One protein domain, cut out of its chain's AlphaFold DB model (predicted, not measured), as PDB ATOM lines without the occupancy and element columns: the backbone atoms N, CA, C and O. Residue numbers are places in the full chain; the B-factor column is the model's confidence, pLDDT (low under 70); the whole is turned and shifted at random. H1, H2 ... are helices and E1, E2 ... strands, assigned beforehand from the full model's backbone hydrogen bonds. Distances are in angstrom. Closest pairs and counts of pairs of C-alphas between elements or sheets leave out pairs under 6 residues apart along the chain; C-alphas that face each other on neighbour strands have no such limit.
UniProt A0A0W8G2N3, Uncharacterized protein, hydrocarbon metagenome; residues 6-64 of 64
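This is residues 6 to 64 of the 64 residues of an uncharacterized protein of hydrocarbon metagenome (UniProt A0A0W8G2N3). A small hairpin of two strands, E1 and E2, stands at one end of the long helix H1, and the shorter helix H2 stands at the other end, together making an open U with H1 as its base and an empty middle. The printed part has 59 residues, with two named strands and two named helices in the order E1, E2, H1, H2. The sheet has the order E1 - E2 and is antiparallel; the class is mixed, helices and strands. The whole is extended, with a radius of gyration of the C-alphas of 18.4 A, and flat, spanning 45 by 31 by 12 A.

Strand E1 is residues 6 to 9, 10.2 A long from first to last C-alpha, and begins with C-alpha 6 at (30.560, 34.717, 21.006). Strand E2, residues 12 to 17, is 15.1 A long. Helix H1, residues 20 to 42, runs 32.3 A from C-alpha 20 at (29.649, 49.869, 22.517). Helix H2, residues 49 to 62, is 20.2 A long and ends with C-alpha 62 at (1.616, 34.149, 5.170).

E1 and E2 form a hairpin, antiparallel at 146 degrees between their directions. C-alphas 8 and 13 face each other at 4.3 A. N 7 and O 15 are within hydrogen-bond range at 2.9 A, and N 9 and O 12 at 2.8 A. H1 is apart from E1. H2 is apart from E1, E2 and H1. In H1 and H2 every O i to N i+4 pair is within hydrogen-bond range.

The C-alphas farthest apart, those of Ser 10 and Gly 48, are 48.3 A apart. The printed part has no cut. The links E1 to E2 and E2 to H1 are tight, and H1 to H2 is short, with 6 residues. Residues 27 to 46, of which 27 to 42 belong to H1, stand free. The mean pLDDT of the printed part is 94.5; residues 63 to 64 are under 70.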
ATOM      1  N   GLU A   6      31.643  35.641  21.322       96.06
ATOM      2  CA  GLU A   6      30.560  34.717  21.006       96.06
ATOM      3  C   GLU A   6      30.103  33.948  22.245       96.06
ATOM      4  O   GLU A   6      30.911  33.413  23.005       96.06
ATOM      5  N   ILE A   7      28.789  33.835  22.412       96.94
ATOM      6  CA  ILE A   7      28.161  33.016  23.445       96.94
ATOM      7  C   ILE A   7      27.562  31.786  22.770       96.94
ATOM      8  O   ILE A   7      26.761  31.896  21.833       96.94
ATOM      9  N   THR A   8      27.932  30.601  23.262       97.94
ATOM     10  CA  THR A   8      27.450  29.315  22.746       97.94
ATOM     11  C   THR A   8      26.671  28.537  23.807       97.94
ATOM     12  O   THR A   8      26.980  28.594  24.995       97.94
ATOM     13  N   LYS A   9      25.642  27.801  23.376       96.44
ATOM     14  CA  LYS A   9      24.853  26.880  24.204       96.44
ATOM     15  C   LYS A   9      24.714  25.555  23.463       96.44
ATOM     16  O   LYS A   9      24.231  25.532  22.333       96.44
ATOM     17  N   SER A  10      25.169  24.464  24.081       95.50
ATOM     18  CA  SER A  10      25.172  23.118  23.481       95.50
ATOM     19  C   SER A  10      25.818  23.073  22.083       95.50
ATOM     20  O   SER A  10      25.290  22.449  21.169       95.50
ATOM     21  N   GLY A  11      26.932  23.793  21.894       93.50
ATOM     22  CA  GLY A  11      27.665  23.859  20.619       93.50
ATOM     23  C   GLY A  11      27.081  24.812  19.569       93.50
ATOM     24  O   GLY A  11      27.703  25.021  18.531       93.50
ATOM     25  N   ARG A  12      25.926  25.440  19.827       94.94
ATOM     26  CA  ARG A  12      25.308  26.420  18.925       94.94
ATOM     27  C   ARG A  12      25.581  27.847  19.396       94.94
ATOM     28  O   ARG A  12      25.393  28.149  20.573       94.94
ATOM     29  N   ARG A  13      25.961  28.743  18.480       96.12
ATOM     30  CA  ARG A  13      26.038  30.191  18.743       96.12
ATOM     31  C   ARG A  13      24.636  30.747  18.997       96.12
ATOM     32  O   ARG A  13      23.739  30.543  18.182       96.12
ATOM     33  N   VAL A  14      24.459  31.423  20.130       97.69
ATOM     34  CA  VAL A  14      23.162  31.976  20.559       97.69
ATOM     35  C   VAL A  14      23.177  33.492  20.718       97.69
ATOM     36  O   VAL A  14      22.121  34.104  20.619       97.69
ATOM     37  N   ALA A  15      24.346  34.097  20.940       96.88
ATOM     38  CA  ALA A  15      24.499  35.545  21.027       96.88
ATOM     39  C   ALA A  15      25.940  35.969  20.710       96.88
ATOM     40  O   ALA A  15      26.865  35.152  20.760       96.88
ATOM     41  N   VAL A  16      26.116  37.252  20.399       96.31
ATOM     42  CA  VAL A  16      27.414  37.911  20.238       96.31
ATOM     43  C   VAL A  16      27.376  39.213  21.029       96.31
ATOM     44  O   VAL A  16      26.413  39.967  20.917       96.31
ATOM     45  N   ILE A  17      28.402  39.465  21.836       96.44
ATOM     46  CA  ILE A  17      28.601  40.740  22.528       96.44
ATOM     47  C   ILE A  17      29.625  41.553  21.742       96.44
ATOM     48  O   ILE A  17      30.716  41.065  21.432       96.44
ATOM     49  N   LEU A  18      29.258  42.794  21.443       95.56
ATOM     50  CA  LEU A  18      30.085  43.785  20.763       95.56
ATOM     51  C   LEU A  18      30.578  44.838  21.757       95.56
ATOM     52  O   LEU A  18      30.023  44.989  22.849       95.56
ATOM     53  N   SER A  19      31.621  45.573  21.373       95.44
ATOM     54  CA  SER A  19      31.930  46.827  22.056       95.44
ATOM     55  C   SER A  19      30.798  47.833  21.813       95.44
ATOM     56  O   SER A  19      30.085  47.737  20.814       95.44
ATOM     57  N   ALA A  20      30.626  48.798  22.721       95.75
ATOM     58  CA  ALA A  20      29.649  49.869  22.517       95.75
ATOM     59  C   ALA A  20      29.952  50.660  21.231       95.75
ATOM     60  O   ALA A  20      29.045  50.935  20.458       95.75
ATOM     61  N   GLU A  21      31.232  50.923  20.954       96.19
ATOM     62  CA  GLU A  21      31.679  51.604  19.733       96.19
ATOM     63  C   GLU A  21      31.293  50.836  18.459       96.19
ATOM     64  O   GLU A  21      30.763  51.427  17.518       96.19
ATOM     65  N   ASP A  22      31.512  49.517  18.429       95.81
ATOM     66  CA  ASP A  22      31.129  48.690  17.281       95.81
ATOM     67  C   ASP A  22      29.610  48.637  17.116       95.81
ATOM     68  O   ASP A  22      29.119  48.708  15.991       95.81
ATOM     69  N   TYR A  23      28.867  48.526  18.222       96.25
ATOM     70  CA  TYR A  23      27.408  48.559  18.202       96.25
ATOM     71  C   TYR A  23      26.900  49.875  17.601       96.25
ATOM     72  O   TYR A  23      26.174  49.845  16.610       96.25
ATOM     73  N   ASP A  24      27.355  51.015  18.123       97.88
ATOM     74  CA  ASP A  24      26.936  52.340  17.661       97.88
ATOM     75  C   ASP A  24      27.295  52.562  16.185       97.88
ATOM     76  O   ASP A  24      26.496  53.087  15.404       97.88
ATOM     77  N   ASN A  25      28.490  52.133  15.767       97.50
ATOM     78  CA  ASN A  25      28.911  52.254  14.377       97.50
ATOM     79  C   ASN A  25      28.061  51.386  13.438       97.50
ATOM     80  O   ASN A  25      27.677  51.857  12.366       97.50
ATOM     81  N   LEU A  26      27.757  50.143  13.825       97.31
ATOM     82  CA  LEU A  26      26.906  49.253  13.036       97.31
ATOM     83  C   LEU A  26      25.474  49.787  12.949       97.31
ATOM     84  O   LEU A  26      24.952  49.891  11.842       97.31
ATOM     85  N   SER A  27      24.883  50.219  14.065       98.12
ATOM     86  CA  SER A  27      23.545  50.825  14.079       98.12
ATOM     87  C   SER A  27      23.471  52.059  13.183       98.12
ATOM     88  O   SER A  27      22.578  52.162  12.348       98.12
ATOM     89  N   ARG A  28      24.467  52.951  13.248       98.62
ATOM     90  CA  ARG A  28      24.534  54.128  12.370       98.62
ATOM     91  C   ARG A  28      24.601  53.755  10.885       98.62
ATOM     92  O   ARG A  28      24.039  54.459  10.049       98.62
ATOM     93  N   LEU A  29      25.333  52.695  10.535       98.69
ATOM     94  CA  LEU A  29      25.432  52.222   9.151       98.69
ATOM     95  C   LEU A  29      24.121  51.589   8.672       98.69
ATOM     96  O   LEU A  29      23.717  51.840   7.536       98.69
ATOM     97  N   GLU A  30      23.459  50.804   9.521       98.50
ATOM     98  CA  GLU A  30      22.141  50.236   9.229       98.50
ATOM     99  C   GLU A  30      21.097  51.337   9.024       98.50
ATOM    100  O   GLU A  30      20.407  51.327   8.004       98.50
ATOM    101  N   ASP A  31      21.038  52.324   9.920       98.62
ATOM    102  CA  ASP A  31      20.126  53.466   9.814       98.62
ATOM    103  C   ASP A  31      20.358  54.255   8.523       98.62
ATOM    104  O   ASP A  31      19.408  54.577   7.807       98.62
ATOM    105  N   ALA A  32      21.621  54.532   8.180       98.62
ATOM    106  CA  ALA A  32      21.962  55.224   6.940       98.62
ATOM    107  C   ALA A  32      21.518  54.422   5.708       98.62
ATOM    108  O   ALA A  32      20.904  54.973   4.794       98.62
ATOM    109  N   TYR A  33      21.785  53.114   5.688       98.62
ATOM    110  CA  TYR A  33      21.368  52.247   4.590       98.62
ATOM    111  C   TYR A  33      19.843  52.223   4.439       98.62
ATOM    112  O   TYR A  33      19.324  52.429   3.340       98.62
ATOM    113  N   TRP A  34      19.111  51.997   5.530       98.44
ATOM    114  CA  TRP A  34      17.653  51.943   5.491       98.44
ATOM    115  C   TRP A  34      17.024  53.298   5.173       98.44
ATOM    116  O   TRP A  34      16.037  53.334   4.438       98.44
ATOM    117  N   GLY A  35      17.620  54.399   5.632       98.44
ATOM    118  CA  GLY A  35      17.222  55.755   5.265       98.44
ATOM    119  C   GLY A  35      17.303  55.991   3.758       98.44
ATOM    120  O   GLY A  35      16.312  56.376   3.139       98.44
ATOM    121  N   GLU A  36      18.436  55.661   3.132       98.56
ATOM    122  CA  GLU A  36      18.597  55.778   1.675       98.56
ATOM    123  C   GLU A  36      17.608  54.890   0.909       98.56
ATOM    124  O   GLU A  36      17.023  55.297  -0.100       98.56
ATOM    125  N   ARG A  37      17.361  53.671   1.403       98.25
ATOM    126  CA  ARG A  37      16.360  52.765   0.824       98.25
ATOM    127  C   ARG A  37      14.946  53.335   0.929       98.25
ATOM    128  O   ARG A  37      14.191  53.223  -0.037       98.25
ATOM    129  N   ALA A  38      14.594  53.947   2.057       97.56
ATOM    130  CA  ALA A  38      13.299  54.584   2.262       97.56
ATOM    131  C   ALA A  38      13.114  55.787   1.325       97.56
ATOM    132  O   ALA A  38      12.103  55.853   0.629       97.56
ATOM    133  N   LEU A  39      14.118  56.663   1.211       98.06
ATOM    134  CA  LEU A  39      14.107  57.799   0.278       98.06
ATOM    135  C   LEU A  39      13.984  57.350  -1.184       98.06
ATOM    136  O   LEU A  39      13.318  57.992  -1.996       98.06
ATOM    137  N   ALA A  40      14.627  56.240  -1.553       97.88
ATOM    138  CA  ALA A  40      14.478  55.666  -2.885       97.88
ATOM    139  C   ALA A  40      13.059  55.122  -3.125       97.88
ATOM    140  O   ALA A  40      12.518  55.319  -4.211       97.88
ATOM    141  N   ALA A  41      12.456  54.464  -2.129       96.50
ATOM    142  CA  ALA A  41      11.098  53.929  -2.215       96.50
ATOM    143  C   ALA A  41      10.033  55.035  -2.259       96.50
ATOM    144  O   ALA A  41       9.079  54.926  -3.024       96.50
ATOM    145  N   GLU A  42      10.232  56.126  -1.515       97.31
ATOM    146  CA  GLU A  42       9.349  57.299  -1.500       97.31
ATOM    147  C   GLU A  42       9.146  57.894  -2.901       97.31
ATOM    148  O   GLU A  42       8.047  58.334  -3.239       97.31
ATOM    149  N   LYS A  43      10.161  57.829  -3.773       97.19
ATOM    150  CA  LYS A  43      10.046  58.264  -5.179       97.19
ATOM    151  C   LYS A  43       9.015  57.458  -5.979       97.19
ATOM    152  O   LYS A  43       8.532  57.944  -6.997       97.19
ATOM    153  N   GLY A  44       8.687  56.243  -5.538       95.44
ATOM    154  CA  GLY A  44       7.617  55.411  -6.091       95.44
ATOM    155  C   GLY A  44       6.218  55.770  -5.582       95.44
ATOM    156  O   GLY A  44       5.238  55.207  -6.066       95.44
ATOM    157  N   GLY A  45       6.113  56.713  -4.641       95.94
ATOM    158  CA  GLY A  45       4.870  57.101  -3.988       95.94
ATOM    159  C   GLY A  45       4.465  56.164  -2.848       95.94
ATOM    160  O   GLY A  45       5.119  55.164  -2.553       95.94
ATOM    161  N   PHE A  46       3.354  56.507  -2.200       95.12
ATOM    162  CA  PHE A  46       2.794  55.746  -1.084       95.12
ATOM    163  C   PHE A  46       1.459  55.120  -1.475       95.12
ATOM    164  O   PHE A  46       0.679  55.698  -2.234       95.12
ATOM    165  N   VAL A  47       1.174  53.945  -0.916       95.38
ATOM    166  CA  VAL A  47      -0.158  53.341  -1.006       95.38
ATOM    167  C   VAL A  47      -1.122  54.018  -0.029       95.38
ATOM    168  O   VAL A  47      -0.719  54.527   1.017       95.38
ATOM    169  N   GLY A  48      -2.414  54.011  -0.358       96.88
ATOM    170  CA  GLY A  48      -3.457  54.511   0.537       96.88
ATOM    171  C   GLY A  48      -3.722  53.577   1.732       96.88
ATOM    172  O   GLY A  48      -3.349  52.401   1.693       96.88
ATOM    173  N   PRO A  49      -4.431  54.058   2.771       96.44
ATOM    174  CA  PRO A  49      -4.688  53.298   4.000       96.44
ATOM    175  C   PRO A  49      -5.359  51.934   3.778       96.44
ATOM    176  O   PRO A  49      -5.030  50.961   4.454       96.44
ATOM    177  N   GLU A  50      -6.275  51.840   2.812       97.31
ATOM    178  CA  GLU A  50      -6.974  50.588   2.495       97.31
ATOM    179  C   GLU A  50      -6.029  49.526   1.922       97.31
ATOM    180  O   GLU A  50      -6.067  48.368   2.334       97.31
ATOM    181  N   GLU A  51      -5.157  49.918   0.989       96.31
ATOM    182  CA  GLU A  51      -4.183  49.016   0.366       96.31
ATOM    183  C   GLU A  51      -3.081  48.616   1.354       96.31
ATOM    184  O   GLU A  51      -2.677  47.451   1.401       96.31
ATOM    185  N   ALA A  52      -2.660  49.547   2.216       95.69
ATOM    186  CA  ALA A  52      -1.770  49.240   3.330       95.69
ATOM    187  C   ALA A  52      -2.380  48.173   4.253       95.69
ATOM    188  O   ALA A  52      -1.726  47.177   4.563       95.69
ATOM    189  N   MET A  53      -3.652  48.325   4.644       96.88
ATOM    190  CA  MET A  53      -4.324  47.367   5.527       96.88
ATOM    191  C   MET A  53      -4.496  45.988   4.877       96.88
ATOM    192  O   MET A  53      -4.289  44.963   5.535       96.88
ATOM    193  N   ARG A  54      -4.819  45.943   3.574       96.62
ATOM    194  CA  ARG A  54      -4.847  44.688   2.801       96.62
ATOM    195  C   ARG A  54      -3.487  43.995   2.813       96.62
ATOM    196  O   ARG A  54      -3.419  42.797   3.083       96.62
ATOM    197  N   THR A  55      -2.414  44.751   2.584       95.12
ATOM    198  CA  THR A  55      -1.041  44.228   2.568       95.12
ATOM    199  C   THR A  55      -0.636  43.658   3.926       95.12
ATOM    200  O   THR A  55      -0.196  42.513   3.992       95.12
ATOM    201  N   LEU A  56      -0.850  44.407   5.010       94.38
ATOM    202  CA  LEU A  56      -0.546  43.959   6.375       94.38
ATOM    203  C   LEU A  56      -1.327  42.696   6.755       94.38
ATOM    204  O   LEU A  56      -0.770  41.770   7.344       94.38
ATOM    205  N   THR A  57      -2.608  42.633   6.380       94.94
ATOM    206  CA  THR A  57      -3.447  41.455   6.634       94.94
ATOM    207  C   THR A  57      -2.907  40.235   5.893       94.94
ATOM    208  O   THR A  57      -2.771  39.177   6.501       94.94
ATOM    209  N   ARG A  58      -2.544  40.385   4.612       94.38
ATOM    210  CA  ARG A  58      -1.944  39.312   3.808       94.38
ATOM    211  C   ARG A  58      -0.650  38.788   4.434       94.38
ATOM    212  O   ARG A  58      -0.546  37.586   4.647       94.38
ATOM    213  N   MET A  59       0.287  39.673   4.782       92.56
ATOM    214  CA  MET A  59       1.581  39.281   5.361       92.56
ATOM    215  C   MET A  59       1.410  38.491   6.665       92.56
ATOM    216  O   MET A  59       2.022  37.443   6.836       92.56
ATOM    217  N   ARG A  60       0.491  38.917   7.540       88.75
ATOM    218  CA  ARG A  60       0.183  38.201   8.790       88.75
ATOM    219  C   ARG A  60      -0.337  36.774   8.566       88.75
ATOM    220  O   ARG A  60      -0.149  35.924   9.427       88.75
ATOM    221  N   HIS A  61      -1.039  36.520   7.461       81.25
ATOM    222  CA  HIS A  61      -1.554  35.187   7.129       81.25
ATOM    223  C   HIS A  61      -0.534  34.306   6.396       81.25
ATOM    224  O   HIS A  61      -0.706  33.096   6.387       81.25
ATOM    225  N   GLU A  62       0.505  34.888   5.795       73.19
ATOM    226  CA  GLU A  62       1.616  34.149   5.170       73.19
ATOM    227  C   GLU A  62       2.662  33.684   6.199       73.19
ATOM    228  O   GLU A  62       3.395  32.731   5.948       73.19
ATOM    229  N   GLU A  63       2.724  34.341   7.360       59.66
ATOM    230  CA  GLU A  63       3.614  33.990   8.475       59.66
ATOM    231  C   GLU A  63       3.010  32.969   9.466       59.66
ATOM    232  O   GLU A  63       3.713  32.532  10.381       59.66
ATOM    233  N   ALA A  64       1.731  32.598   9.304       52.69
ATOM    234  CA  ALA A  64       0.979  31.685  10.177       52.69
ATOM    235  C   ALA A  64       0.786  30.299   9.544       52.69
ATOM    236  O   ALA A  64       0.897  29.300  10.291       52.69
TER     237      ALA A  64